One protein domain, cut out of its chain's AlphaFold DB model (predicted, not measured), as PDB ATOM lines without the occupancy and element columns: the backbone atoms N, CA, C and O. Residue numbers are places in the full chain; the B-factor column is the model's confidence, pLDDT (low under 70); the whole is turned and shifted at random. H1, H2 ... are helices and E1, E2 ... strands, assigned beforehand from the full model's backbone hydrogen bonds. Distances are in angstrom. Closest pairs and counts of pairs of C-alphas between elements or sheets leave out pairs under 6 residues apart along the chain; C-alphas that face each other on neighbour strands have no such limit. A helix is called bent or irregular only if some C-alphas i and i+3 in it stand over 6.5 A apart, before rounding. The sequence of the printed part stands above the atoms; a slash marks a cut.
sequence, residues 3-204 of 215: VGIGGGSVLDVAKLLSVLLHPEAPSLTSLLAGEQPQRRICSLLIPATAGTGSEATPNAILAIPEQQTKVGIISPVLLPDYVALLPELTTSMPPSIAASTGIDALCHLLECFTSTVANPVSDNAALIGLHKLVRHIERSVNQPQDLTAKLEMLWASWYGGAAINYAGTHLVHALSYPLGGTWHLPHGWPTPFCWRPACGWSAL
ATOM      1  N   VAL A   3      15.194  30.809   7.519       98.50
ATOM      2  CA  VAL A   3      14.606  29.488   7.261       98.50
ATOM      3  C   VAL A   3      15.621  28.648   6.496       98.50
ATOM      4  O   VAL A   3      16.028  29.027   5.400       98.50
ATOM      5  N   GLY A   4      16.050  27.534   7.085       98.06
ATOM      6  CA  GLY A   4      16.971  26.581   6.467       98.06
ATOM      7  C   GLY A   4      16.230  25.337   5.997       98.06
ATOM      8  O   GLY A   4      15.572  24.687   6.804       98.06
ATOM      9  N   ILE A   5      16.348  24.994   4.712       98.12
ATOM     10  CA  ILE A   5      15.722  23.800   4.125       98.12
ATOM     11  C   ILE A   5      16.791  23.017   3.371       98.12
ATOM     12  O   ILE A   5      17.311  23.494   2.363       98.12
ATOM     13  N   GLY A   6      17.144  21.826   3.852       96.81
ATOM     14  CA  GLY A   6      18.192  21.022   3.221       96.81
ATOM     15  C   GLY A   6      18.806  19.979   4.145       96.81
ATOM     16  O   GLY A   6      18.268  19.674   5.205       96.81
ATOM     17  N   GLY A   7      19.936  19.405   3.729       94.50
ATOM     18  CA  GLY A   7      20.751  18.543   4.592       94.50
ATOM     19  C   GLY A   7      21.628  19.344   5.562       94.50
ATOM     20  O   GLY A   7      21.621  20.575   5.542       94.50
ATOM     21  N   GLY A   8      22.439  18.651   6.367       93.44
ATOM     22  CA  GLY A   8      23.230  19.261   7.448       93.44
ATOM     23  C   GLY A   8      24.048  20.495   7.053       93.44
ATOM     24  O   GLY A   8      24.023  21.483   7.772       93.44
ATOM     25  N   SER A   9      24.684  20.506   5.876       92.06
ATOM     26  CA  SER A   9      25.451  21.673   5.411       92.06
ATOM     27  C   SER A   9      24.598  22.933   5.238       92.06
ATOM     28  O   SER A   9      25.037  24.024   5.591       92.06
ATOM     29  N   VAL A  10      23.374  22.800   4.719       96.38
ATOM     30  CA  VAL A  10      22.455  23.941   4.565       96.38
ATOM     31  C   VAL A  10      21.971  24.412   5.933       96.38
ATOM     32  O   VAL A  10      21.884  25.615   6.175       96.38
ATOM     33  N   LEU A  11      21.685  23.472   6.836       97.75
ATOM     34  CA  LEU A  11      21.222  23.784   8.185       97.75
ATOM     35  C   LEU A  11      22.307  24.489   9.009       97.75
ATOM     36  O   LEU A  11      22.013  25.482   9.666       97.75
ATOM     37  N   ASP A  12      23.564  24.057   8.909       96.25
ATOM     38  CA  ASP A  12      24.699  24.690   9.589       96.25
ATOM     39  C   ASP A  12      24.924  26.128   9.103       96.25
ATOM     40  O   ASP A  12      25.112  27.040   9.912       96.25
ATOM     41  N   VAL A  13      24.813  26.368   7.792       95.88
ATOM     42  CA  VAL A  13      24.855  27.727   7.232       95.88
ATOM     43  C   VAL A  13      23.672  28.560   7.727       95.88
ATOM     44  O   VAL A  13      23.863  29.705   8.130       95.88
ATOM     45  N   ALA A  14      22.458  28.006   7.752       97.81
ATOM     46  CA  ALA A  14      21.275  28.715   8.238       97.81
ATOM     47  C   ALA A  14      21.405  29.121   9.717       97.81
ATOM     48  O   ALA A  14      21.064  30.251  10.080       97.81
ATOM     49  N   LYS A  15      21.963  28.249  10.567       97.44
ATOM     50  CA  LYS A  15      22.279  28.574  11.966       97.44
ATOM     51  C   LYS A  15      23.248  29.747  12.061       97.44
ATOM     52  O   LYS A  15      22.988  30.694  12.800       97.44
ATOM     53  N   LEU A  16      24.327  29.731  11.285       96.06
ATOM     54  CA  LEU A  16      25.306  30.819  11.305       96.06
ATOM     55  C   LEU A  16      24.744  32.125  10.766       96.06
ATOM     56  O   LEU A  16      24.972  33.167  11.370       96.06
ATOM     57  N   LEU A  17      23.948  32.089   9.697       97.00
ATOM     58  CA  LEU A  17      23.236  33.271   9.216       97.00
ATOM     59  C   LEU A  17      22.307  33.838  10.292       97.00
ATOM     60  O   LEU A  17      22.208  35.054  10.425       97.00
ATOM     61  N   SER A  18      21.667  32.989  11.103       97.62
ATOM     62  CA  SER A  18      20.830  33.463  12.210       97.62
ATOM     63  C   SER A  18      21.626  34.238  13.267       97.62
ATOM     64  O   SER A  18      21.114  35.201  13.830       97.62
ATOM     65  N   VAL A  19      22.891  33.882  13.497       97.38
ATOM     66  CA  VAL A  19      23.795  34.641  14.371       97.38
ATOM     67  C   VAL A  19      24.276  35.907  13.672       97.38
ATOM     68  O   VAL A  19      24.108  36.993  14.209       97.38
ATOM     69  N   LEU A  20      24.838  35.778  12.468       96.56
ATOM     70  CA  LEU A  20      25.507  36.859  11.735       96.56
ATOM     71  C   LEU A  20      24.570  38.001  11.324       96.56
ATOM     72  O   LEU A  20      25.022  39.123  11.131       96.56
ATOM     73  N   LEU A  21      23.270  37.729  11.182       96.94
ATOM     74  CA  LEU A  21      22.258  38.744  10.874       96.94
ATOM     75  C   LEU A  21      21.729  39.474  12.121       96.94
ATOM     76  O   LEU A  21      20.879  40.357  11.993       96.94
ATOM     77  N   HIS A  22      22.184  39.114  13.325       96.56
ATOM     78  CA  HIS A  22      21.840  39.850  14.540       96.56
ATOM     79  C   HIS A  22      22.600  41.195  14.592       96.56
ATOM     80  O   HIS A  22      23.779  41.231  14.253       96.56
ATOM     81  N   PRO A  23      21.993  42.309  15.053       93.94
ATOM     82  CA  PRO A  23      22.670  43.615  15.093       93.94
ATOM     83  C   PRO A  23      23.953  43.647  15.937       93.94
ATOM     84  O   PRO A  23      24.880  44.391  15.639       93.94
ATOM     85  N   GLU A  24      23.999  42.828  16.987       93.38
ATOM     86  CA  GLU A  24      25.149  42.674  17.896       93.38
ATOM     87  C   GLU A  24      26.040  41.475  17.512       93.38
ATOM     88  O   GLU A  24      26.716  40.906  18.367       93.38
ATOM     89  N   ALA A  25      25.973  41.005  16.263       93.75
ATOM     90  CA  ALA A  25      26.700  39.813  15.852       93.75
ATOM     91  C   ALA A  25      28.222  40.041  15.839       93.75
ATOM     92  O   ALA A  25      28.688  41.055  15.309       93.75
ATOM     93  N   PRO A  26      29.015  39.074  16.333       92.62
ATOM     94  CA  PRO A  26      30.443  39.049  16.056       92.62
ATOM     95  C   PRO A  26      30.697  38.818  14.562       92.62
ATOM     96  O   PRO A  26      29.863  38.267  13.839       92.62
ATOM     97  N   SER A  27      31.884  39.206  14.093       93.81
ATOM     98  CA  SER A  27      32.290  38.915  12.717       93.81
ATOM     99  C   SER A  27      32.456  37.405  12.500       93.81
ATOM    100  O   SER A  27      32.807  36.670  13.426       93.81
ATOM    101  N   LEU A  28      32.278  36.931  11.260       90.94
ATOM    102  CA  LEU A  28      32.544  35.526  10.921       90.94
ATOM    103  C   LEU A  28      33.983  35.124  11.284       90.94
ATOM    104  O   LEU A  28      34.202  34.047  11.826       90.94
ATOM    105  N   THR A  29      34.956  36.003  11.034       91.44
ATOM    106  CA  THR A  29      36.360  35.769  11.389       91.44
ATOM    107  C   THR A  29      36.538  35.585  12.893       91.44
ATOM    108  O   THR A  29      37.270  34.692  13.307       91.44
ATOM    109  N   SER A  30      35.838  36.374  13.711       92.69
ATOM    110  CA  SER A  30      35.887  36.237  15.168       92.69
ATOM    111  C   SER A  30      35.293  34.913  15.647       92.69
ATOM    112  O   SER A  30      35.892  34.240  16.483       92.69
ATOM    113  N   LEU A  31      34.150  34.504  15.085       92.31
ATOM    114  CA  LEU A  31      33.531  33.210  15.397       92.31
ATOM    115  C   LEU A  31      34.467  32.044  15.055       92.31
ATOM    116  O   LEU A  31      34.631  31.120  15.848       92.31
ATOM    117  N   LEU A  32      35.126  32.109  13.895       89.06
ATOM    118  CA  LEU A  32      36.112  31.111  13.469       89.06
ATOM    119  C   LEU A  32      37.379  31.117  14.338       89.06
ATOM    120  O   LEU A  32      38.025  30.081  14.476       89.06
ATOM    121  N   ALA A  33      37.718  32.256  14.947       89.81
ATOM    122  CA  ALA A  33      38.801  32.380  15.920       89.81
ATOM    123  C   ALA A  33      38.406  31.923  17.341       89.81
ATOM    124  O   ALA A  33      39.251  31.928  18.236       89.81
ATOM    125  N   GLY A  34      37.150  31.507  17.553       88.94
ATOM    126  CA  GLY A  34      36.660  30.936  18.810       88.94
ATOM    127  C   GLY A  34      35.776  31.858  19.655       88.94
ATOM    128  O   GLY A  34      35.365  31.451  20.745       88.94
ATOM    129  N   GLU A  35      35.453  33.068  19.183       93.38
ATOM    130  CA  GLU A  35      34.476  33.930  19.857       93.38
ATOM    131  C   GLU A  35      33.100  33.246  19.896       93.38
ATOM    132  O   GLU A  35      32.626  32.700  18.900       93.38
ATOM    133  N   GLN A  36      32.452  33.255  21.063       93.31
ATOM    134  CA  GLN A  36      31.192  32.541  21.268       93.31
ATOM    135  C   GLN A  36      29.986  33.415  20.907       93.31
ATOM    136  O   GLN A  36      29.834  34.494  21.490       93.31
ATOM    137  N   PRO A  37      29.076  32.953  20.026       94.00
ATOM    138  CA  PRO A  37      27.883  33.715  19.695       94.00
ATOM    139  C   PRO A  37      26.957  33.811  20.911       94.00
ATOM    140  O   PRO A  37      26.674  32.805  21.563       94.00
ATOM    141  N   GLN A  38      26.474  35.024  21.192       95.12
ATOM    142  CA  GLN A  38      25.612  35.317  22.348       95.12
ATOM    143  C   GLN A  38      24.135  35.475  21.972       95.12
ATOM    144  O   GLN A  38      23.244  35.246  22.787       95.12
ATOM    145  N   ARG A  39      23.863  35.896  20.734       95.00
ATOM    146  CA  ARG A  39      22.527  36.215  20.230       95.00
ATOM    147  C   ARG A  39      22.359  35.648  18.824       95.00
ATOM    148  O   ARG A  39      23.330  35.510  18.084       95.00
ATOM    149  N   ARG A  40      21.111  35.373  18.453       96.31
ATOM    150  CA  ARG A  40      20.686  35.081  17.081       96.31
ATOM    151  C   ARG A  40      19.340  35.741  16.812       96.31
ATOM    152  O   ARG A  40      18.597  36.043  17.745       96.31
ATOM    153  N   ILE A  41      19.006  35.923  15.542       97.88
ATOM    154  CA  ILE A  41      17.621  36.140  15.124       97.88
ATOM    155  C   ILE A  41      16.876  34.802  15.050       97.88
ATOM    156  O   ILE A  41      17.491  33.748  14.917       97.88
ATOM    157  N   CYS A  42      15.543  34.862  15.101       98.00
ATOM    158  CA  CYS A  42      14.678  33.682  15.030       98.00
ATOM    159  C   CYS A  42      15.011  32.788  13.820       98.00
ATOM    160  O   CYS A  42      15.177  33.311  12.706       98.00
ATOM    161  N   SER A  43      15.067  31.469  14.023       98.12
ATOM    162  CA  SER A  43      15.335  30.489  12.969       98.12
ATOM    163  C   SER A  43      14.394  29.276  12.978       98.12
ATOM    164  O   SER A  43      13.965  28.786  14.022       98.12
ATOM    165  N   LEU A  44      14.082  28.788  11.774       98.56
ATOM    166  CA  LEU A  44      13.334  27.555  11.515       98.56
ATOM    167  C   LEU A  44      14.185  26.634  10.639       98.56
ATOM    168  O   LEU A  44      14.626  27.045   9.563       98.56
ATOM    169  N   LEU A  45      14.387  25.392  11.075       98.62
ATOM    170  CA  LEU A  45      15.140  24.384  10.326       98.62
ATOM    171  C   LEU A  45      14.228  23.242   9.865       98.62
ATOM    172  O   LEU A  45      13.441  22.695  10.637       98.62
ATOM    173  N   ILE A  46      14.345  22.893   8.585       98.56
ATOM    174  CA  ILE A  46      13.555  21.862   7.915       98.56
ATOM    175  C   ILE A  46      14.529  20.873   7.253       98.56
ATOM    176  O   ILE A  46      15.035  21.147   6.157       98.56
ATOM    177  N   PRO A  47      14.856  19.746   7.908       98.00
ATOM    178  CA  PRO A  47      15.765  18.762   7.338       98.00
ATOM    179  C   PRO A  47      15.158  18.087   6.101       98.00
ATOM    180  O   PRO A  47      14.054  17.549   6.138       98.00
ATOM    181  N   ALA A  48      15.924  18.064   5.010       96.81
ATOM    182  CA  ALA A  48      15.616  17.318   3.784       96.81
ATOM    183  C   ALA A  48      16.381  15.979   3.703       96.81
ATOM    184  O   ALA A  48      16.341  15.286   2.689       96.81
ATOM    185  N   THR A  49      17.092  15.610   4.774       96.44
ATOM    186  CA  THR A  49      17.827  14.346   4.914       96.44
ATOM    187  C   THR A  49      17.640  13.783   6.316       96.44
ATOM    188  O   THR A  49      17.653  14.548   7.275       96.44
ATOM    189  N   ALA A  50      17.554  12.460   6.451       95.94
ATOM    190  CA  ALA A  50      17.441  11.776   7.740       95.94
ATOM    191  C   ALA A  50      18.792  11.172   8.168       95.94
ATOM    192  O   ALA A  50      18.972   9.957   8.112       95.94
ATOM    193  N   GLY A  51      19.751  12.024   8.545       92.56
ATOM    194  CA  GLY A  51      21.084  11.587   8.984       92.56
ATOM    195  C   GLY A  51      21.719  12.492  10.031       92.56
ATOM    196  O   GLY A  51      21.806  12.121  11.201       92.56
ATOM    197  N   THR A  52      22.084  13.709   9.623       92.56
ATOM    198  CA  THR A  52      22.960  14.583  10.415       92.56
ATOM    199  C   THR A  52      22.350  15.065  11.733       92.56
ATOM    200  O   THR A  52      23.093  15.462  12.624       92.56
ATOM    201  N   GLY A  53      21.015  15.111  11.842       95.31
ATOM    202  CA  GLY A  53      20.307  15.646  13.011       95.31
ATOM    203  C   GLY A  53      20.684  17.094  13.337       95.31
ATOM    204  O   GLY A  53      20.583  17.509  14.489       95.31
ATOM    205  N   SER A  54      21.175  17.858  12.351       96.31
ATOM    206  CA  SER A  54      21.760  19.187  12.585       96.31
ATOM    207  C   SER A  54      20.708  20.133  13.162       96.31
ATOM    208  O   SER A  54      20.988  20.886  14.084       96.31
ATOM    209  N   GLU A  55      19.459  20.015  12.739       97.62
ATOM    210  CA  GLU A  55      18.322  20.736  13.301       97.62
ATOM    211  C   GLU A  55      18.141  20.577  14.826       97.62
ATOM    212  O   GLU A  55      17.464  21.399  15.435       97.62
ATOM    213  N   ALA A  56      18.759  19.567  15.448       96.75
ATOM    214  CA  ALA A  56      18.715  19.302  16.885       96.75
ATOM    215  C   ALA A  56      20.077  19.443  17.598       96.75
ATOM    216  O   ALA A  56      20.168  19.142  18.789       96.75
ATOM    217  N   THR A  57      21.134  19.894  16.909       95.19
ATOM    218  CA  THR A  57      22.471  20.078  17.506       95.19
ATOM    219  C   THR A  57      22.829  21.554  17.713       95.19
ATOM    220  O   THR A  57      22.473  22.402  16.888       95.19
ATOM    221  N   PRO A  58      23.631  21.880  18.747       93.25
ATOM    222  CA  PRO A  58      24.190  23.218  18.958       93.25
ATOM    223  C   PRO A  58      25.432  23.488  18.085       93.25
ATOM    224  O   PRO A  58      26.194  24.414  18.357       93.25
ATOM    225  N   ASN A  59      25.676  22.659  17.067       92.88
ATOM    226  CA  ASN A  59      26.889  22.685  16.257       92.88
ATOM    227  C   ASN A  59      26.598  23.343  14.908       92.88
ATOM    228  O   ASN A  59      25.562  23.070  14.306       92.88
ATOM    229  N   ALA A  60      27.525  24.149  14.407       92.69
ATOM    230  CA  ALA A  60      27.584  24.544  13.008       92.69
ATOM    231  C   ALA A  60      28.984  24.237  12.469       92.69
ATOM    232  O   ALA A  60      29.973  24.795  12.946       92.69
ATOM    233  N   ILE A  61      29.070  23.326  11.498       89.31
ATOM    234  CA  ILE A  61      30.330  22.880  10.912       89.31
ATOM    235  C   ILE A  61      30.519  23.550   9.551       89.31
ATOM    236  O   ILE A  61      29.806  23.271   8.586       89.31
ATOM    237  N   LEU A  62      31.528  24.412   9.455       85.50
ATOM    238  CA  LEU A  62      31.937  25.051   8.211       85.50
ATOM    239  C   LEU A  62      33.136  24.322   7.617       85.50
ATOM    240  O   LEU A  62      34.162  24.156   8.275       85.50
ATOM    241  N   ALA A  63      33.033  23.931   6.350       79.62
ATOM    242  CA  ALA A  63      34.210  23.575   5.567       79.62
ATOM    243  C   ALA A  63      34.893  24.863   5.090       79.62
ATOM    244  O   ALA A  63      34.223  25.727   4.528       79.62
ATOM    245  N   ILE A  64      36.207  24.976   5.300       75.81
ATOM    246  CA  ILE A  64      37.042  26.070   4.790       75.81
ATOM    247  C   ILE A  64      37.962  25.469   3.719       75.81
ATOM    248  O   ILE A  64      39.000  24.891   4.070       75.81
ATOM    249  N   PRO A  65      37.578  25.527   2.428       72.81
ATOM    250  CA  PRO A  65      38.327  24.892   1.345       72.81
ATOM    251  C   PRO A  65      39.789  25.338   1.284       72.81
ATOM    252  O   PRO A  65      40.672  24.511   1.075       72.81
ATOM    253  N   GLU A  66      40.054  26.621   1.538       70.94
ATOM    254  CA  GLU A  66      41.388  27.229   1.489       70.94
ATOM    255  C   GLU A  66      42.335  26.660   2.552       70.94
ATOM    256  O   GLU A  66      43.550  26.683   2.382       70.94
ATOM    257  N   GLN A  67      41.782  26.139   3.649       65.06
ATOM    258  CA  GLN A  67      42.529  25.575   4.773       65.06
ATOM    259  C   GLN A  67      42.446  24.042   4.827       65.06
ATOM    260  O   GLN A  67      42.981  23.441   5.757       65.06
ATOM    261  N   GLN A  68      41.749  23.408   3.871       66.06
ATOM    262  CA  GLN A  68      41.447  21.968   3.846       66.06
ATOM    263  C   GLN A  68      40.946  21.412   5.191       66.06
ATOM    264  O   GLN A  68      41.192  20.258   5.545       66.06
ATOM    265  N   THR A  69      40.234  22.240   5.959       70.69
ATOM    266  CA  THR A  69      39.795  21.911   7.316       70.69
ATOM    267  C   THR A  69      38.313  22.194   7.506       70.69
ATOM    268  O   THR A  69      37.685  22.935   6.743       70.69
ATOM    269  N   LYS A  70      37.744  21.579   8.542       75.12
ATOM    270  CA  LYS A  70      36.399  21.868   9.029       75.12
ATOM    271  C   LYS A  70      36.517  22.553  10.382       75.12
ATOM    272  O   LYS A  70      37.109  21.992  11.300       75.12
ATOM    273  N   VAL A  71      35.939  23.743  10.505       84.31
ATOM    274  CA  VAL A  71      35.857  24.473  11.774       84.31
ATOM    275  C   VAL A  71      34.444  24.330  12.317       84.31
ATOM    276  O   VAL A  71      33.468  24.590  11.611       84.31
ATOM    277  N   GLY A  72      34.337  23.878  13.564       87.06
ATOM    278  CA  GLY A  72      33.070  23.758  14.272       87.06
ATOM    279  C   GLY A  72      32.867  24.928  15.221       87.06
ATOM    280  O   GLY A  72      33.683  25.144  16.113       87.06
ATOM    281  N   ILE A  73      31.762  25.649  15.056       91.44
ATOM    282  CA  ILE A  73      31.276  26.616  16.040       91.44
ATOM    283  C   ILE A  73      30.204  25.896  16.853       91.44
ATOM    284  O   ILE A  73      29.213  25.421  16.297       91.44
ATOM    285  N   ILE A  74      30.422  25.772  18.160       92.69
ATOM    286  CA  ILE A  74      29.534  25.041  19.067       92.69
ATOM    287  C   ILE A  74      29.012  26.025  20.103       92.69
ATOM    288  O   ILE A  74      29.787  26.553  20.891       92.69
ATOM    289  N   SER A  75      27.705  26.271  20.101       93.81
ATOM    290  CA  SER A  75      27.055  27.124  21.095       93.81
ATOM    291  C   SER A  75      25.576  26.762  21.220       93.81
ATOM    292  O   SER A  75      24.908  26.592  20.198       93.81
ATOM    293  N   PRO A  76      25.005  26.722  22.441       93.38
ATOM    294  CA  PRO A  76      23.563  26.545  22.636       93.38
ATOM    295  C   PRO A  76      22.713  27.581  21.885       93.38
ATOM    296  O   PRO A  76      21.564  27.309  21.539       93.38
ATOM    297  N   VAL A  77      23.282  28.755  21.579       95.31
ATOM    298  CA  VAL A  77      22.634  29.807  20.780       95.31
ATOM    299  C   VAL A  77      22.365  29.356  19.340       95.31
ATOM    300  O   VAL A  77      21.516  29.946  18.684       95.31
ATOM    301  N   LEU A  78      23.018  28.306  18.840       96.25
ATOM    302  CA  LEU A  78      22.798  27.783  17.487       96.25
ATOM    303  C   LEU A  78      21.607  26.818  17.377       96.25
ATOM    304  O   LEU A  78      21.233  26.463  16.260       96.25
ATOM    305  N   LEU A  79      20.996  26.402  18.493       96.50
ATOM    306  CA  LEU A  79      19.752  25.629  18.445       96.50
ATOM    307  C   LEU A  79      18.623  26.490  17.856       96.50
ATOM    308  O   LEU A  79      18.491  27.652  18.252       96.50
ATOM    309  N   PRO A  80      17.815  25.958  16.924       97.25
ATOM    310  CA  PRO A  80      16.765  26.736  16.283       97.25
ATOM    311  C   PRO A  80      15.563  26.960  17.202       97.25
ATOM    312  O   PRO A  80      15.347  26.230  18.167       97.25
ATOM    313  N   ASP A  81      14.747  27.956  16.862       98.19
ATOM    314  CA  ASP A  81      13.486  28.227  17.559       98.19
ATOM    315  C   ASP A  81      12.396  27.231  17.152       98.19
ATOM    316  O   ASP A  81      11.556  26.848  17.964       98.19
ATOM    317  N   TYR A  82      12.436  26.778  15.895       98.25
ATOM    318  CA  TYR A  82      11.494  25.812  15.350       98.25
ATOM    319  C   TYR A  82      12.197  24.751  14.505       98.25
ATOM    320  O   TYR A  82      13.152  25.029  13.776       98.25
ATOM    321  N   VAL A  83      11.655  23.536  14.548       98.38
ATOM    322  CA  VAL A  83      12.032  22.431  13.665       98.38
ATOM    323  C   VAL A  83      10.768  21.868  13.030       98.38
ATOM    324  O   VAL A  83       9.804  21.579  13.739       98.38
ATOM    325  N   ALA A  84      10.767  21.698  11.709       98.44
ATOM    326  CA  ALA A  84       9.674  21.045  10.991       98.44
ATOM    327  C   ALA A  84      10.187  19.800  10.265       98.44
ATOM    328  O   ALA A  84      11.009  19.895   9.357       98.44
ATOM    329  N   LEU A  85       9.691  18.626  10.654       98.31
ATOM    330  CA  LEU A  85      10.044  17.354  10.026       98.31
ATOM    331  C   LEU A  85       9.028  17.038   8.923       98.31
ATOM    332  O   LEU A  85       7.921  16.589   9.213       98.31
ATOM    333  N   LEU A  86       9.403  17.304   7.670       98.06
ATOM    334  CA  LEU A  86       8.536  17.139   6.498       98.06
ATOM    335  C   LEU A  86       9.013  15.945   5.649       98.06
ATOM    336  O   LEU A  86       9.968  16.095   4.876       98.06
ATOM    337  N   PRO A  87       8.410  14.747   5.789       97.56
ATOM    338  CA  PRO A  87       8.876  13.540   5.103       97.56
ATOM    339  C   PRO A  87       8.850  13.670   3.577       97.56
ATOM    340  O   PRO A  87       9.681  13.060   2.902       97.56
ATOM    341  N   GLU A  88       7.969  14.507   3.028       97.56
ATOM    342  CA  GLU A  88       7.836  14.777   1.595       97.56
ATOM    343  C   GLU A  88       9.151  15.278   0.986       97.56
ATOM    344  O   GLU A  88       9.511  14.880  -0.124       97.56
ATOM    345  N   LEU A  89       9.923  16.071   1.740       96.88
ATOM    346  CA  LEU A  89      11.200  16.641   1.294       96.88
ATOM    347  C   LEU A  89      12.332  15.609   1.198       96.88
ATOM    348  O   LEU A  89      13.391  15.904   0.651       96.88
ATOM    349  N   THR A  90      12.108  14.397   1.705       96.38
ATOM    350  CA  THR A  90      13.099  13.311   1.739       96.38
ATOM    351  C   THR A  90      12.818  12.210   0.704       96.38
ATOM    352  O   THR A  90      13.609  11.275   0.543       96.38
ATOM    353  N   THR A  91      11.692  12.298  -0.013       96.38
ATOM    354  CA  THR A  91      11.240  11.279  -0.981       96.38
ATOM    355  C   THR A  91      12.096  11.229  -2.249       96.38
ATOM    356  O   THR A  91      12.206  10.178  -2.876       96.38
ATOM    357  N   SER A  92      12.752  12.339  -2.599       93.62
ATOM    358  CA  SER A  92      13.622  12.471  -3.774       93.62
ATOM    359  C   SER A  92      15.069  12.020  -3.538       93.62
ATOM    360  O   SER A  92      15.863  12.016  -4.481       93.62
ATOM    361  N   MET A  93      15.438  11.630  -2.309       92.06
ATOM    362  CA  MET A  93      16.791  11.147  -2.016       92.06
ATOM    363  C   MET A  93      17.089   9.845  -2.778       92.06
ATOM    364  O   MET A  93      16.328   8.882  -2.647       92.06
ATOM    365  N   PRO A  94      18.227   9.753  -3.495       93.88
ATOM    366  CA  PRO A  94      18.680   8.490  -4.064       93.88
ATOM    367  C   PRO A  94      18.841   7.415  -2.974       93.88
ATOM    368  O   PRO A  94      19.295   7.748  -1.873       93.88
ATOM    369  N   PRO A  95      18.563   6.126  -3.256       92.94
ATOM    370  CA  PRO A  95      18.670   5.054  -2.260       92.94
ATOM    371  C   PRO A  95      20.035   4.979  -1.565       92.94
ATOM    372  O   PRO A  95      20.101   4.748  -0.361       92.94
ATOM    373  N   SER A  96      21.128   5.242  -2.290       92.25
ATOM    374  CA  SER A  96      22.483   5.281  -1.724       92.25
ATOM    375  C   SER A  96      22.661   6.388  -0.678       92.25
ATOM    376  O   SER A  96      23.284   6.161   0.358       92.25
ATOM    377  N   ILE A  97      22.079   7.566  -0.914       92.25
ATOM    378  CA  ILE A  97      22.106   8.697   0.021       92.25
ATOM    379  C   ILE A  97      21.182   8.432   1.209       92.25
ATOM    380  O   ILE A  97      21.582   8.665   2.347       92.25
ATOM    381  N   ALA A  98      19.983   7.894   0.973       93.19
ATOM    382  CA  ALA A  98      19.064   7.501   2.040       93.19
ATOM    383  C   ALA A  98      19.694   6.451   2.974       93.19
ATOM    384  O   ALA A  98      19.596   6.571   4.192       93.19
ATOM    385  N   ALA A  99      20.398   5.463   2.414       93.44
ATOM    386  CA  ALA A  99      21.124   4.470   3.196       93.44
ATOM    387  C   ALA A  99      22.289   5.101   3.970       93.44
ATOM    388  O   ALA A  99      22.389   4.911   5.176       93.44
ATOM    389  N   SER A 100      23.144   5.888   3.306       92.31
ATOM    390  CA  SER A 100      24.303   6.516   3.957       92.31
ATOM    391  C   SER A 100      23.896   7.461   5.090       92.31
ATOM    392  O   SER A 100      24.455   7.379   6.179       92.31
ATOM    393  N   THR A 101      22.886   8.305   4.875       93.06
ATOM    394  CA  THR A 101      22.354   9.195   5.921       93.06
ATOM    395  C   THR A 101      21.680   8.414   7.049       93.06
ATOM    396  O   THR A 101      21.899   8.728   8.214       93.06
ATOM    397  N   GLY A 102      20.962   7.329   6.747       94.00
ATOM    398  CA  GLY A 102      20.428   6.442   7.780       94.00
ATOM    399  C   GLY A 102      21.517   5.785   8.639       94.00
ATOM    400  O   GLY A 102      21.362   5.687   9.854       94.00
ATOM    401  N   ILE A 103      22.639   5.376   8.041       93.12
ATOM    402  CA  ILE A 103      23.790   4.843   8.786       93.12
ATOM    403  C   ILE A 103      24.461   5.928   9.637       93.12
ATOM    404  O   ILE A 103      24.843   5.647  10.768       93.12
ATOM    405  N   ASP A 104      24.547   7.162   9.143       91.06
ATOM    406  CA  ASP A 104      25.037   8.310   9.915       91.06
ATOM    407  C   ASP A 104      24.210   8.524  11.196       91.06
ATOM    408  O   ASP A 104      24.752   8.544  12.302       91.06
ATOM    409  N   ALA A 105      22.876   8.539  11.073       94.75
ATOM    410  CA  ALA A 105      21.975   8.604  12.227       94.75
ATOM    411  C   ALA A 105      22.169   7.422  13.192       94.75
ATOM    412  O   ALA A 105      22.164   7.610  14.409       94.75
ATOM    413  N   LEU A 106      22.374   6.204  12.676       94.56
ATOM    414  CA  LEU A 106      22.660   5.031  13.505       94.56
ATOM    415  C   LEU A 106      23.967   5.198  14.288       94.56
ATOM    416  O   LEU A 106      24.003   4.889  15.480       94.56
ATOM    417  N   CYS A 107      25.023   5.698  13.643       91.50
ATOM    418  CA  CYS A 107      26.297   5.980  14.295       91.50
ATOM    419  C   CYS A 107      26.124   6.998  15.422       91.50
ATOM    420  O   CYS A 107      26.547   6.709  16.538       91.50
ATOM    421  N   HIS A 108      25.424   8.113  15.182       92.44
ATOM    422  CA  HIS A 108      25.116   9.099  16.222       92.44
ATOM    423  C   HIS A 108      24.454   8.458  17.445       92.44
ATOM    424  O   HIS A 108      24.941   8.593  18.565       92.44
ATOM    425  N   LEU A 109      23.376   7.704  17.231       93.75
ATOM    426  CA  LEU A 109      22.618   7.098  18.322       93.75
ATOM    427  C   LEU A 109      23.464   6.091  19.121       93.75
ATOM    428  O   LEU A 109      23.443   6.098  20.352       93.75
ATOM    429  N   LEU A 110      24.235   5.240  18.438       91.69
ATOM    430  CA  LEU A 110      25.098   4.255  19.094       91.69
ATOM    431  C   LEU A 110      26.267   4.909  19.830       91.69
ATOM    432  O   LEU A 110      26.604   4.492  20.938       91.69
ATOM    433  N   GLU A 111      26.893   5.921  19.237       88.44
ATOM    434  CA  GLU A 111      28.003   6.635  19.860       88.44
ATOM    435  C   GLU A 111      27.552   7.369  21.113       88.44
ATOM    436  O   GLU A 111      28.182   7.205  22.156       88.44
ATOM    437  N   CYS A 112      26.431   8.090  21.054       88.38
ATOM    438  CA  CYS A 112      25.903   8.795  22.216       88.38
ATOM    439  C   CYS A 112      25.517   7.828  23.345       88.38
ATOM    440  O   CYS A 112      25.856   8.084  24.497       88.38
ATOM    441  N   PHE A 113      24.895   6.685  23.031       88.75
ATOM    442  CA  PHE A 113      24.531   5.666  24.028       88.75
ATOM    443  C   PHE A 113      25.748   4.966  24.662       88.75
ATOM    444  O   PHE A 113      25.729   4.532  25.816       88.75
ATOM    445  N   THR A 114      26.833   4.826  23.899       87.62
ATOM    446  CA  THR A 114      28.077   4.187  24.366       87.62
ATOM    447  C   THR A 114      29.113   5.183  24.884       87.62
ATOM    448  O   THR A 114      30.196   4.770  25.301       87.62
ATOM    449  N   SER A 115      28.793   6.479  24.876       84.62
ATOM    450  CA  SER A 115      29.694   7.555  25.277       84.62
ATOM    451  C   SER A 115      30.093   7.440  26.750       84.62
ATOM    452  O   SER A 115      29.298   7.066  27.615       84.62
ATOM    453  N   THR A 116      31.336   7.805  27.069       75.75
ATOM    454  CA  THR A 116      31.827   7.868  28.456       75.75
ATOM    455  C   THR A 116      31.210   9.019  29.251       75.75
ATOM    456  O   THR A 116      31.261   8.999  30.478       75.75
ATOM    457  N   VAL A 117      30.595   9.988  28.565       78.94
ATOM    458  CA  VAL A 117      29.836  11.110  29.146       78.94
ATOM    459  C   VAL A 117      28.317  10.947  28.968       78.94
ATOM    460  O   VAL A 117      27.558  11.904  29.119       78.94
ATOM    461  N   ALA A 118      27.861   9.731  28.646       76.00
ATOM    462  CA  ALA A 118      26.446   9.404  28.533       76.00
ATOM    463  C   ALA A 118      25.689   9.678  29.844       76.00
ATOM    464  O   ALA A 118      26.185   9.438  30.948       76.00
ATOM    465  N   ASN A 119      24.457  10.158  29.704       86.38
ATOM    466  CA  ASN A 119      23.548  10.462  30.803       86.38
ATOM    467  C   ASN A 119      22.127   9.991  30.451       86.38
ATOM    468  O   ASN A 119      21.835   9.801  29.268       86.38
ATOM    469  N   PRO A 120      21.216   9.852  31.435       90.31
ATOM    470  CA  PRO A 120      19.882   9.306  31.187       90.31
ATOM    471  C   PRO A 120      19.069  10.049  30.117       90.31
ATOM    472  O   PRO A 120      18.240   9.436  29.450       90.31
ATOM    473  N   VAL A 121      19.293  11.354  29.923       91.06
ATOM    474  CA  VAL A 121      18.604  12.138  28.884       91.06
ATOM    475  C   VAL A 121      19.094  11.725  27.496       91.06
ATOM    476  O   VAL A 121      18.280  11.390  26.636       91.06
ATOM    477  N   SER A 122      20.416  11.684  27.302       91.94
ATOM    478  CA  SER A 122      21.028  11.205  26.058       91.94
ATOM    479  C   SER A 122      20.679   9.744  25.773       91.94
ATOM    480  O   SER A 122      20.328   9.411  24.644       91.94
ATOM    481  N   ASP A 123      20.737   8.875  26.785       92.00
ATOM    482  CA  ASP A 123      20.476   7.442  26.627       92.00
ATOM    483  C   ASP A 123      19.032   7.187  26.192       92.00
ATOM    484  O   ASP A 123      18.786   6.422  25.260       92.00
ATOM    485  N   ASN A 124      18.069   7.880  26.805       94.88
ATOM    486  CA  ASN A 124      16.666   7.767  26.420       94.88
ATOM    487  C   ASN A 124      16.426   8.277  24.994       94.88
ATOM    488  O   ASN A 124      15.738   7.609  24.220       94.88
ATOM    489  N   ALA A 125      17.012   9.420  24.619       95.25
ATOM    490  CA  ALA A 125      16.929   9.930  23.251       95.25
ATOM    491  C   ALA A 125      17.518   8.925  22.246       95.25
ATOM    492  O   ALA A 125      16.870   8.586  21.254       95.25
ATOM    493  N   ALA A 126      18.700   8.381  22.546       95.06
ATOM    494  CA  ALA A 126      19.373   7.402  21.706       95.06
ATOM    495  C   ALA A 126      18.562   6.106  21.542       95.06
ATOM    496  O   ALA A 126      18.408   5.610  20.428       95.06
ATOM    497  N   LEU A 127      17.990   5.569  22.622       96.00
ATOM    498  CA  LEU A 127      17.176   4.352  22.571       96.00
ATOM    499  C   LEU A 127      15.878   4.547  21.778       96.00
ATOM    500  O   LEU A 127      15.512   3.675  20.984       96.00
ATOM    501  N   ILE A 128      15.200   5.690  21.942       97.81
ATOM    502  CA  ILE A 128      14.002   6.020  21.156       97.81
ATOM    503  C   ILE A 128      14.365   6.134  19.673       97.81
ATOM    504  O   ILE A 128      13.703   5.523  18.829       97.81
ATOM    505  N   GLY A 129      15.435   6.863  19.347       97.75
ATOM    506  CA  GLY A 129      15.905   7.002  17.971       97.75
ATOM    507  C   GLY A 129      16.304   5.663  17.348       97.75
ATOM    508  O   GLY A 129      15.893   5.372  16.225       97.75
ATOM    509  N   LEU A 130      17.009   4.797  18.089       97.56
ATOM    510  CA  LEU A 130      17.386   3.453  17.632       97.56
ATOM    511  C   LEU A 130      16.160   2.612  17.307       97.56
ATOM    512  O   LEU A 130      16.103   2.000  16.244       97.56
ATOM    513  N   HIS A 131      15.165   2.609  18.197       97.75
ATOM    514  CA  HIS A 131      13.929   1.862  17.993       97.75
ATOM    515  C   HIS A 131      13.212   2.275  16.702       97.75
ATOM    516  O   HIS A 131      12.726   1.420  15.960       97.75
ATOM    517  N   LYS A 132      13.163   3.582  16.428       98.25
ATOM    518  CA  LYS A 132      12.583   4.127  15.199       98.25
ATOM    519  C   LYS A 132      13.410   3.740  13.974       98.25
ATOM    520  O   LYS A 132      12.849   3.218  13.014       98.25
ATOM    521  N   LEU A 133      14.730   3.909  14.037       97.81
ATOM    522  CA  LEU A 133      15.648   3.657  12.927       97.81
ATOM    523  C   LEU A 133      15.613   2.203  12.459       97.81
ATOM    524  O   LEU A 133      15.351   1.937  11.285       97.81
ATOM    525  N   VAL A 134      15.843   1.250  13.367       96.00
ATOM    526  CA  VAL A 134      16.015  -0.170  13.002       96.00
ATOM    527  C   VAL A 134      14.761  -0.779  12.375       96.00
ATOM    528  O   VAL A 134      14.851  -1.737  11.619       96.00
ATOM    529  N   ARG A 135      13.585  -0.211  12.666       97.62
ATOM    530  CA  ARG A 135      12.297  -0.662  12.125       97.62
ATOM    531  C   ARG A 135      11.970  -0.077  10.752       97.62
ATOM    532  O   ARG A 135      11.113  -0.626  10.062       97.62
ATOM    533  N   HIS A 136      12.609   1.029  10.367       98.06
ATOM    534  CA  HIS A 136      12.181   1.820   9.209       98.06
ATOM    535  C   HIS A 136      13.278   2.083   8.176       98.06
ATOM    536  O   HIS A 136      12.932   2.433   7.050       98.06
ATOM    537  N   ILE A 137      14.562   1.874   8.489       96.25
ATOM    538  CA  ILE A 137      15.663   2.170   7.558       96.25
ATOM    539  C   ILE A 137      15.536   1.415   6.226       96.25
ATOM    540  O   ILE A 137      15.624   2.034   5.168       96.25
ATOM    541  N   GLU A 138      15.223   0.115   6.245       96.62
ATOM    542  CA  GLU A 138      15.066  -0.673   5.013       96.62
ATOM    543  C   GLU A 138      13.889  -0.189   4.160       96.62
ATOM    544  O   GLU A 138      14.022  -0.025   2.948       96.62
ATOM    545  N   ARG A 139      12.740   0.092   4.790       97.38
ATOM    546  CA  ARG A 139      11.556   0.626   4.099       97.38
ATOM    547  C   ARG A 139      11.820   2.016   3.534       97.38
ATOM    548  O   ARG A 139      11.495   2.266   2.383       97.38
ATOM    549  N   SER A 140      12.476   2.887   4.296       96.19
ATOM    550  CA  SER A 140      12.839   4.240   3.863       96.19
ATOM    551  C   SER A 140      13.755   4.243   2.632       96.19
ATOM    552  O   SER A 140      13.651   5.138   1.789       96.19
ATOM    553  N   VAL A 141      14.639   3.247   2.502       96.25
ATOM    554  CA  VAL A 141      15.545   3.101   1.352       96.25
ATOM    555  C   VAL A 141      14.843   2.445   0.160       96.25
ATOM    556  O   VAL A 141      14.928   2.957  -0.954       96.25
ATOM    557  N   ASN A 142      14.138   1.333   0.387       96.88
ATOM    558  CA  ASN A 142      13.552   0.520  -0.683       96.88
ATOM    559  C   ASN A 142      12.200   1.049  -1.185       96.88
ATOM    560  O   ASN A 142      11.784   0.714  -2.292       96.88
ATOM    561  N   GLN A 143      11.505   1.863  -0.389       96.81
ATOM    562  CA  GLN A 143      10.190   2.426  -0.700       96.81
ATOM    563  C   GLN A 143      10.214   3.952  -0.490       96.81
ATOM    564  O   GLN A 143       9.724   4.453   0.521       96.81
ATOM    565  N   PRO A 144      10.765   4.737  -1.440       93.31
ATOM    566  CA  PRO A 144      10.973   6.177  -1.253       93.31
ATOM    567  C   PRO A 144       9.700   6.996  -0.996       93.31
ATOM    568  O   PRO A 144       9.792   8.085  -0.439       93.31
ATOM    569  N   GLN A 145       8.534   6.470  -1.385       97.12
ATOM    570  CA  GLN A 145       7.222   7.103  -1.210       97.12
ATOM    571  C   GLN A 145       6.511   6.693   0.094       97.12
ATOM    572  O   GLN A 145       5.412   7.166   0.372       97.12
ATOM    573  N   ASP A 146       7.113   5.821   0.908       97.81
ATOM    574  CA  ASP A 146       6.589   5.451   2.225       97.81
ATOM    575  C   ASP A 146       6.832   6.593   3.227       97.81
ATOM    576  O   ASP A 146       7.830   6.616   3.953       97.81
ATOM    577  N   LEU A 147       5.920   7.572   3.244       98.31
ATOM    578  CA  LEU A 147       6.036   8.774   4.080       98.31
ATOM    579  C   LEU A 147       6.138   8.451   5.575       98.31
ATOM    580  O   LEU A 147       6.828   9.162   6.304       98.31
ATOM    581  N   THR A 148       5.520   7.360   6.028       98.44
ATOM    582  CA  THR A 148       5.627   6.905   7.418       98.44
ATOM    583  C   THR A 148       7.054   6.465   7.728       98.44
ATOM    584  O   THR A 148       7.637   6.927   8.706       98.44
ATOM    585  N   ALA A 149       7.658   5.626   6.880       97.94
ATOM    586  CA  ALA A 149       9.051   5.221   7.069       97.94
ATOM    587  C   ALA A 149      10.020   6.413   6.971       97.94
ATOM    588  O   ALA A 149      10.973   6.494   7.748       97.94
ATOM    589  N   LYS A 150       9.763   7.363   6.062       98.06
ATOM    590  CA  LYS A 150      10.546   8.603   5.942       98.06
ATOM    591  C   LYS A 150      10.458   9.470   7.199       98.06
ATOM    592  O   LYS A 150      11.488   9.927   7.691       98.06
ATOM    593  N   LEU A 151       9.257   9.656   7.746       98.50
ATOM    594  CA  LEU A 151       9.039  10.443   8.960       98.50
ATOM    595  C   LEU A 151       9.703   9.797  10.180       98.50
ATOM    596  O   LEU A 151      10.345  10.482  10.970       98.50
ATOM    597  N   GLU A 152       9.597   8.477  10.321       98.50
ATOM    598  CA  GLU A 152      10.250   7.754  11.416       98.50
ATOM    599  C   GLU A 152      11.780   7.836  11.333       98.50
ATOM    600  O   GLU A 152      12.447   7.962  12.361       98.50
ATOM    601  N   MET A 153      12.344   7.857  10.121       98.38
ATOM    602  CA  MET A 153      13.772   8.111   9.924       98.38
ATOM    603  C   MET A 153      14.167   9.558  10.252       98.38
ATOM    604  O   MET A 153      15.213   9.766  10.865       98.38
ATOM    605  N   LEU A 154      13.344  10.555   9.905       98.50
ATOM    606  CA  LEU A 154      13.569  11.947  10.321       98.50
ATOM    607  C   LEU A 154      13.568  12.078  11.847       98.50
ATOM    608  O   LEU A 154      14.481  12.677  12.407       98.50
ATOM    609  N   TRP A 155      12.611  11.446  12.533       98.56
ATOM    610  CA  TRP A 155      12.605  11.387  13.995       98.56
ATOM    611  C   TRP A 155      13.849  10.701  14.550       98.56
ATOM    612  O   TRP A 155      14.443  11.204  15.498       98.56
ATOM    613  N   ALA A 156      14.263   9.572  13.972       98.25
ATOM    614  CA  ALA A 156      15.482   8.890  14.394       98.25
ATOM    615  C   ALA A 156      16.723   9.790  14.269       98.25
ATOM    616  O   ALA A 156      17.527   9.850  15.198       98.25
ATOM    617  N   SER A 157      16.848  10.525  13.160       97.50
ATOM    618  CA  SER A 157      17.932  11.488  12.950       97.50
ATOM    619  C   SER A 157      17.878  12.646  13.948       97.50
ATOM    620  O   SER A 157      18.902  12.975  14.548       97.50
ATOM    621  N   TRP A 158      16.688  13.196  14.201       98.19
ATOM    622  CA  TRP A 158      16.478  14.256  15.184       98.19
ATOM    623  C   TRP A 158      16.871  13.810  16.599       98.19
ATOM    624  O   TRP A 158      17.596  14.519  17.295       98.19
ATOM    625  N   TYR A 159      16.464  12.603  17.014       98.06
ATOM    626  CA  TYR A 159      16.875  12.017  18.297       98.06
ATOM    627  C   TYR A 159      18.385  11.780  18.368       98.06
ATOM    628  O   TYR A 159      18.968  11.950  19.437       98.06
ATOM    629  N   GLY A 160      19.018  11.441  17.241       95.62
ATOM    630  CA  GLY A 160      20.473  11.394  17.118       95.62
ATOM    631  C   GLY A 160      21.096  12.748  17.448       95.62
ATOM    632  O   GLY A 160      21.910  12.835  18.360       95.62
ATOM    633  N   GLY A 161      20.647  13.820  16.792       94.69
ATOM    634  CA  GLY A 161      21.115  15.182  17.076       94.69
ATOM    635  C   GLY A 161      20.867  15.626  18.524       94.69
ATOM    636  O   GLY A 161      21.758  16.179  19.171       94.69
ATOM    637  N   ALA A 162      19.695  15.305  19.074       94.69
ATOM    638  CA  ALA A 162      19.367  15.589  20.467       94.69
ATOM    639  C   ALA A 162      20.287  14.835  21.444       94.69
ATOM    640  O   ALA A 162      20.715  15.411  22.439       94.69
ATOM    641  N   ALA A 163      20.631  13.574  21.163       93.38
ATOM    642  CA  ALA A 163      21.571  12.808  21.980       93.38
ATOM    643  C   ALA A 163      22.992  13.404  21.920       93.38
ATOM    644  O   ALA A 163      23.642  13.559  22.958       93.38
ATOM    645  N   ILE A 164      23.439  13.847  20.736       91.50
ATOM    646  CA  ILE A 164      24.735  14.527  20.553       91.50
ATOM    647  C   ILE A 164      24.831  15.771  21.433       91.50
ATOM    648  O   ILE A 164      25.877  16.007  22.035       91.50
ATOM    649  N   ASN A 165      23.752  16.547  21.550       86.44
ATOM    650  CA  ASN A 165      23.727  17.753  22.379       86.44
ATOM    651  C   ASN A 165      24.096  17.474  23.854       86.44
ATOM    652  O   ASN A 165      24.666  18.333  24.519       86.44
ATOM    653  N   TYR A 166      23.808  16.269  24.360       82.62
ATOM    654  CA  TYR A 166      24.025  15.914  25.765       82.62
ATOM    655  C   TYR A 166      25.232  15.006  26.024       82.62
ATOM    656  O   TYR A 166      25.750  15.026  27.138       82.62
ATOM    657  N   ALA A 167      25.663  14.197  25.053       79.69
ATOM    658  CA  ALA A 167      26.749  13.225  25.238       79.69
ATOM    659  C   ALA A 167      27.900  13.356  24.229       79.69
ATOM    660  O   ALA A 167      28.897  12.637  24.343       79.69
ATOM    661  N   GLY A 168      27.768  14.246  23.240       77.38
ATOM    662  CA  GLY A 168      28.686  14.341  22.112       77.38
ATOM    663  C   GLY A 168      28.760  13.054  21.279       77.38
ATOM    664  O   GLY A 168      28.114  12.045  21.562       77.38
ATOM    665  N   THR A 169      29.581  13.096  20.236       74.75
ATOM    666  CA  THR A 169      30.033  11.922  19.468       74.75
ATOM    667  C   THR A 169      31.488  11.610  19.821       74.75
ATOM    668  O   THR A 169      32.182  12.475  20.360       74.75
ATOM    669  N   HIS A 170      31.994  10.410  19.517       70.44
ATOM    670  CA  HIS A 170      33.370  10.032  19.874       70.44
ATOM    671  C   HIS A 170      34.192   9.539  18.674       70.44
ATOM    672  O   HIS A 170      34.413  10.309  17.743       70.44
ATOM    673  N   LEU A 171      34.757   8.329  18.703       56.44
ATOM    674  CA  LEU A 171      35.895   7.952  17.851       56.44
ATOM    675  C   LEU A 171      35.570   7.961  16.350       56.44
ATOM    676  O   LEU A 171      36.403   8.352  15.535       56.44
ATOM    677  N   VAL A 172      34.367   7.541  15.972       60.28
ATOM    678  CA  VAL A 172      33.978   7.408  14.561       60.28
ATOM    679  C   VAL A 172      33.757   8.786  13.928       60.28
ATOM    680  O   VAL A 172      34.216   9.022  12.811       60.28
ATOM    681  N   HIS A 173      33.164   9.727  14.665       65.25
ATOM    682  CA  HIS A 173      33.033  11.115  14.216       65.25
ATOM    683  C   HIS A 173      34.351  11.893  14.290       65.25
ATOM    684  O   HIS A 173      34.669  12.643  13.370       65.25
ATOM    685  N   ALA A 174      35.184  11.661  15.310       55.88
ATOM    686  CA  ALA A 174      36.510  12.278  15.405       55.88
ATOM    687  C   ALA A 174      37.409  11.918  14.207       55.88
ATOM    688  O   ALA A 174      38.163  12.760  13.720       55.88
ATOM    689  N   LEU A 175      37.297  10.689  13.690       54.12
ATOM    690  CA  LEU A 175      38.030  10.234  12.505       54.12
ATOM    691  C   LEU A 175      37.416  10.717  11.178       54.12
ATOM    692  O   LEU A 175      38.118  10.759  10.167       54.12
ATOM    693  N   SER A 176      36.138  11.112  11.155       56.47
ATOM    694  CA  SER A 176      35.469  11.570   9.930       56.47
ATOM    695  C   SER A 176      35.797  13.028   9.572       56.47
ATOM    696  O   SER A 176      35.770  13.378   8.388       56.47
ATOM    697  N   TYR A 177      36.170  13.875  10.545       50.88
ATOM    698  CA  TYR A 177      36.544  15.276  10.292       50.88
ATOM    699  C   TYR A 177      37.808  15.432   9.422       50.88
ATOM    700  O   TYR A 177      37.720  16.137   8.410       50.88
ATOM    701  N   PRO A 178      38.944  14.754   9.705       49.53
ATOM    702  CA  PRO A 178      40.137  14.833   8.860       49.53
ATOM    703  C   PRO A 178      39.905  14.225   7.473       49.53
ATOM    704  O   PRO A 178      40.329  14.793   6.468       49.53
ATOM    705  N   LEU A 179      39.190  13.094   7.400       46.41
ATOM    706  CA  LEU A 179      38.924  12.381   6.145       46.41
ATOM    707  C   LEU A 179      37.962  13.150   5.227       46.41
ATOM    708  O   LEU A 179      38.162  13.188   4.015       46.41
ATOM    709  N   GLY A 180      36.941  13.801   5.789       48.47
ATOM    710  CA  GLY A 180      36.009  14.630   5.023       48.47
ATOM    711  C   GLY A 180      36.623  15.941   4.521       48.47
ATOM    712  O   GLY A 180      36.203  16.432   3.476       48.47
ATOM    713  N   GLY A 181      37.601  16.505   5.242       44.66
ATOM    714  CA  GLY A 181      38.343  17.701   4.819       44.66
ATOM    715  C   GLY A 181      39.380  17.422   3.728       44.66
ATOM    716  O   GLY A 181      39.500  18.199   2.787       44.66
ATOM    717  N   THR A 182      40.073  16.281   3.810       43.06
ATOM    718  CA  THR A 182      41.149  15.909   2.871       43.06
ATOM    719  C   THR A 182      40.658  15.225   1.593       43.06
ATOM    720  O   THR A 182      41.257  15.425   0.540       43.06
ATOM    721  N   TRP A 183      39.565  14.452   1.647       38.53
ATOM    722  CA  TRP A 183      39.083  13.643   0.512       38.53
ATOM    723  C   TRP A 183      37.697  14.043  -0.014       38.53
ATOM    724  O   TRP A 183      37.126  13.323  -0.829       38.53
ATOM    725  N   HIS A 184      37.130  15.163   0.457       51.03
ATOM    726  CA  HIS A 184      35.797  15.659   0.070       51.03
ATOM    727  C   HIS A 184      34.671  14.607   0.162       51.03
ATOM    728  O   HIS A 184      33.688  14.655  -0.578       51.03
ATOM    729  N   LEU A 185      34.802  13.639   1.073       42.50
ATOM    730  CA  LEU A 185      33.818  12.571   1.234       42.50
ATOM    731  C   LEU A 185      32.546  13.095   1.933       42.50
ATOM    732  O   LEU A 185      32.653  13.874   2.890       42.50
ATOM    733  N   PRO A 186      31.341  12.646   1.519       47.81
ATOM    734  CA  PRO A 186      30.099  12.931   2.237       47.81
ATOM    735  C   PRO A 186      30.218  12.486   3.699       47.81
ATOM    736  O   PRO A 186      30.761  11.416   3.963       47.81
ATOM    737  N   HIS A 187      29.708  13.273   4.651       53.03
ATOM    738  CA  HIS A 187      29.955  13.040   6.084       53.03
ATOM    739  C   HIS A 187      29.527  11.637   6.566       53.03
ATOM    740  O   HIS A 187      30.213  11.063   7.406       53.03
ATOM    741  N   GLY A 188      28.487  11.057   5.951       37.62
ATOM    742  CA  GLY A 188      27.978   9.709   6.237       37.62
ATOM    743  C   GLY A 188      28.665   8.544   5.498       37.62
ATOM    744  O   GLY A 188      28.215   7.406   5.611       37.62
ATOM    745  N   TRP A 189      29.702   8.787   4.685       36.41
ATOM    746  CA  TRP A 189      30.433   7.733   3.955       36.41
ATOM    747  C   TRP A 189      31.611   7.119   4.746       36.41
ATOM    748  O   TRP A 189      31.747   5.894   4.741       36.41
ATOM    749  N   PRO A 190      32.457   7.892   5.464       43.28
ATOM    750  CA  PRO A 190      33.533   7.321   6.275       43.28
ATOM    751  C   PRO A 190      33.054   6.661   7.582       43.28
ATOM    752  O   PRO A 190      33.762   5.809   8.117       43.28
ATOM    753  N   THR A 191      31.868   7.006   8.093       48.94
ATOM    754  CA  THR A 191      31.301   6.490   9.357       48.94
ATOM    755  C   THR A 191      31.229   4.952   9.416       48.94
ATOM    756  O   THR A 191      31.803   4.377  10.346       48.94
ATOM    757  N   PRO A 192      30.658   4.233   8.425       40.50
ATOM    758  CA  PRO A 192      30.676   2.765   8.420       40.50
ATOM    759  C   PRO A 192      32.082   2.150   8.285       40.50
ATOM    760  O   PRO A 192      32.333   1.074   8.831       40.50
ATOM    761  N   PHE A 193      33.019   2.819   7.604       33.88
ATOM    762  CA  PHE A 193      34.399   2.338   7.455       33.88
ATOM    763  C   PHE A 193      35.186   2.432   8.774       33.88
ATOM    764  O   PHE A 193      35.916   1.507   9.135       33.88
ATOM    765  N   CYS A 194      34.976   3.505   9.542       40.00
ATOM    766  CA  CYS A 194      35.586   3.707  10.858       40.00
ATOM    767  C   CYS A 194      34.957   2.846  11.970       40.00
ATOM    768  O   CYS A 194      35.580   2.658  13.015       40.00
ATOM    769  N   TRP A 195      33.764   2.281  11.757       36.72
ATOM    770  CA  TRP A 195      33.058   1.496  12.776       36.72
ATOM    771  C   TRP A 195      33.721   0.135  13.067       36.72
ATOM    772  O   TRP A 195      33.830  -0.274  14.224       36.72
ATOM    773  N   ARG A 196      34.241  -0.552  12.034       33.53
ATOM    774  CA  ARG A 196      34.893  -1.876  12.171       33.53
ATOM    775  C   ARG A 196      36.123  -1.870  13.099       33.53
ATOM    776  O   ARG A 196      36.229  -2.790  13.906       33.53
ATOM    777  N   PRO A 197      37.035  -0.882  13.029       35.78
ATOM    778  CA  PRO A 197      38.145  -0.779  13.980       35.78
ATOM    779  C   PRO A 197      37.737  -0.217  15.355       35.78
ATOM    780  O   PRO A 197      38.283  -0.640  16.371       35.78
ATOM    781  N   ALA A 198      36.783   0.723  15.406       40.16
ATOM    782  CA  ALA A 198      36.450   1.487  16.616       40.16
ATOM    783  C   ALA A 198      35.662   0.691  17.674       40.16
ATOM    784  O   ALA A 198      35.892   0.853  18.873       40.16
ATOM    785  N   CYS A 199      34.760  -0.204  17.261       42.12
ATOM    786  CA  CYS A 199      33.937  -0.990  18.191       42.12
ATOM    787  C   CYS A 199      34.673  -2.162  18.865       42.12
ATOM    788  O   CYS A 199      34.079  -2.862  19.686       42.12
ATOM    789  N   GLY A 200      35.960  -2.373  18.565       33.97
ATOM    790  CA  GLY A 200      36.731  -3.515  19.054       33.97
ATOM    791  C   GLY A 200      37.006  -3.545  20.564       33.97
ATOM    792  O   GLY A 200      37.361  -4.608  21.061       33.97
ATOM    793  N   TRP A 201      36.858  -2.437  21.305       33.19
ATOM    794  CA  TRP A 201      37.336  -2.371  22.701       33.19
ATOM    795  C   TRP A 201      36.385  -1.726  23.729       33.19
ATOM    796  O   TRP A 201      36.362  -2.172  24.873       33.19
ATOM    797  N   SER A 202      35.573  -0.724  23.369       37.00
ATOM    798  CA  SER A 202      34.764   0.048  24.340       37.00
ATOM    799  C   SER A 202      33.268  -0.307  24.370       37.00
ATOM    800  O   SER A 202      32.643  -0.256  25.427       37.00
ATOM    801  N   ALA A 203      32.680  -0.725  23.245       43.41
ATOM    802  CA  ALA A 203      31.248  -1.042  23.161       43.41
ATOM    803  C   ALA A 203      30.876  -2.379  23.845       43.41
ATOM    804  O   ALA A 203      29.785  -2.532  24.399       43.41
ATOM    805  N   LEU A 204      31.800  -3.347  23.861       34.50
ATOM    806  CA  LEU A 204      31.592  -4.695  24.412       34.50
ATOM    807  C   LEU A 204      31.521  -4.741  25.948       34.50
ATOM    808  O   LEU A 204      30.871  -5.627  26.507       34.50
TER     809      LEU A 204
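This is residues 3 to 204 of the 215 residues of a protein of Klebsiella pneumoniae (UniProt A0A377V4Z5). Two parts stand side by side: in one, H1 lies between two small two-stranded sheets, E1 with E2 and E3 with E4, with H2 at the far end; in the other, H4, H5 and H6 form an up-and-down bundle. The less certain helical hairpin H7 and H8 packs on H4 and also reaches E4, and short H3 packs on H6. The printed part has 202 residues, with eight named helices and four named strands in the order E1 H1 H2 E2 E3 E4 H3 H4 H5 H6 H7 H8; E1 and E2 are parallel, E3 and E4 antiparallel, and the class is mostly helix. It is compact, with a radius of gyration of the C-alphas of 16.3 A and spans of 46 by 39 by 36 A.

Find C-alpha 59 at (26.889, 22.685, 16.257), where E3, residues 59 to 64, begins; E4 is residues 69 to 74. H1 is residues 8 to 20, 18.3 A long, and H2 is residues 28 to 32. E1, residues 3 to 6, starts at (14.606, 29.488, 7.261), and E2 is residues 43 to 47. H3 is residues 87 to 90, H4 residues 95 to 114, 28.3 A, H5 residues 120 to 142, 33.7 A, and H6 residues 147 to 167, 29.9 A. H5 is irregular, with C-alphas 135 and 138 7.6 A apart, and has a kink of 45 degrees near residue 136. H7 is residues 171 to 183, and H8, residues 190 to 198, ends at (36.450, 1.487, 16.616).

In the hairpin E3 and E4, look for N 62 and O 71, 2.9 A apart. From E3, the C-alpha of Ala 60 is 4.5 A from that of Asp 12 in H1, their closest pair. The closest C-alphas of E1 and H1 are those of Gly 4 and Ala 14, 5.1 A apart; between the parallel neighbour strands E1 and E2, N 46 and O 4 are within hydrogen-bond range at 2.8 A. E1, H1, H2 and E2 form a strand-helix-strand unit, two parallel neighbour strands with helices between, its crossover right-handed. H1 and H2 are close but not clearly touching, C-alphas 20 and 28 being closest at 7.2 A. H5 and H6 touch, opposite ways at a shallow tilt of 30 degrees, closest at C-alphas 129 and 156, 4.1 A. H4 and H5 touch at C-alphas 109 and 126, 4.7 A. Every O i to N i+4 pair is within hydrogen-bond range in H1, H2 and H4; the counts are 16 of 19 in H5, 16 of 17 in H6, 7 of 9 in H7 and 3 of 5 in H8, and H3 is too short for such a pair.

The farthest C-alphas, Pro 23 and Leu 204, are 50.0 A apart. The printed part has no cut; its long links are E2 to E3 and E4 to H3. Look for low confidence, under 70, at residues 67 to 68 and 171 to 204.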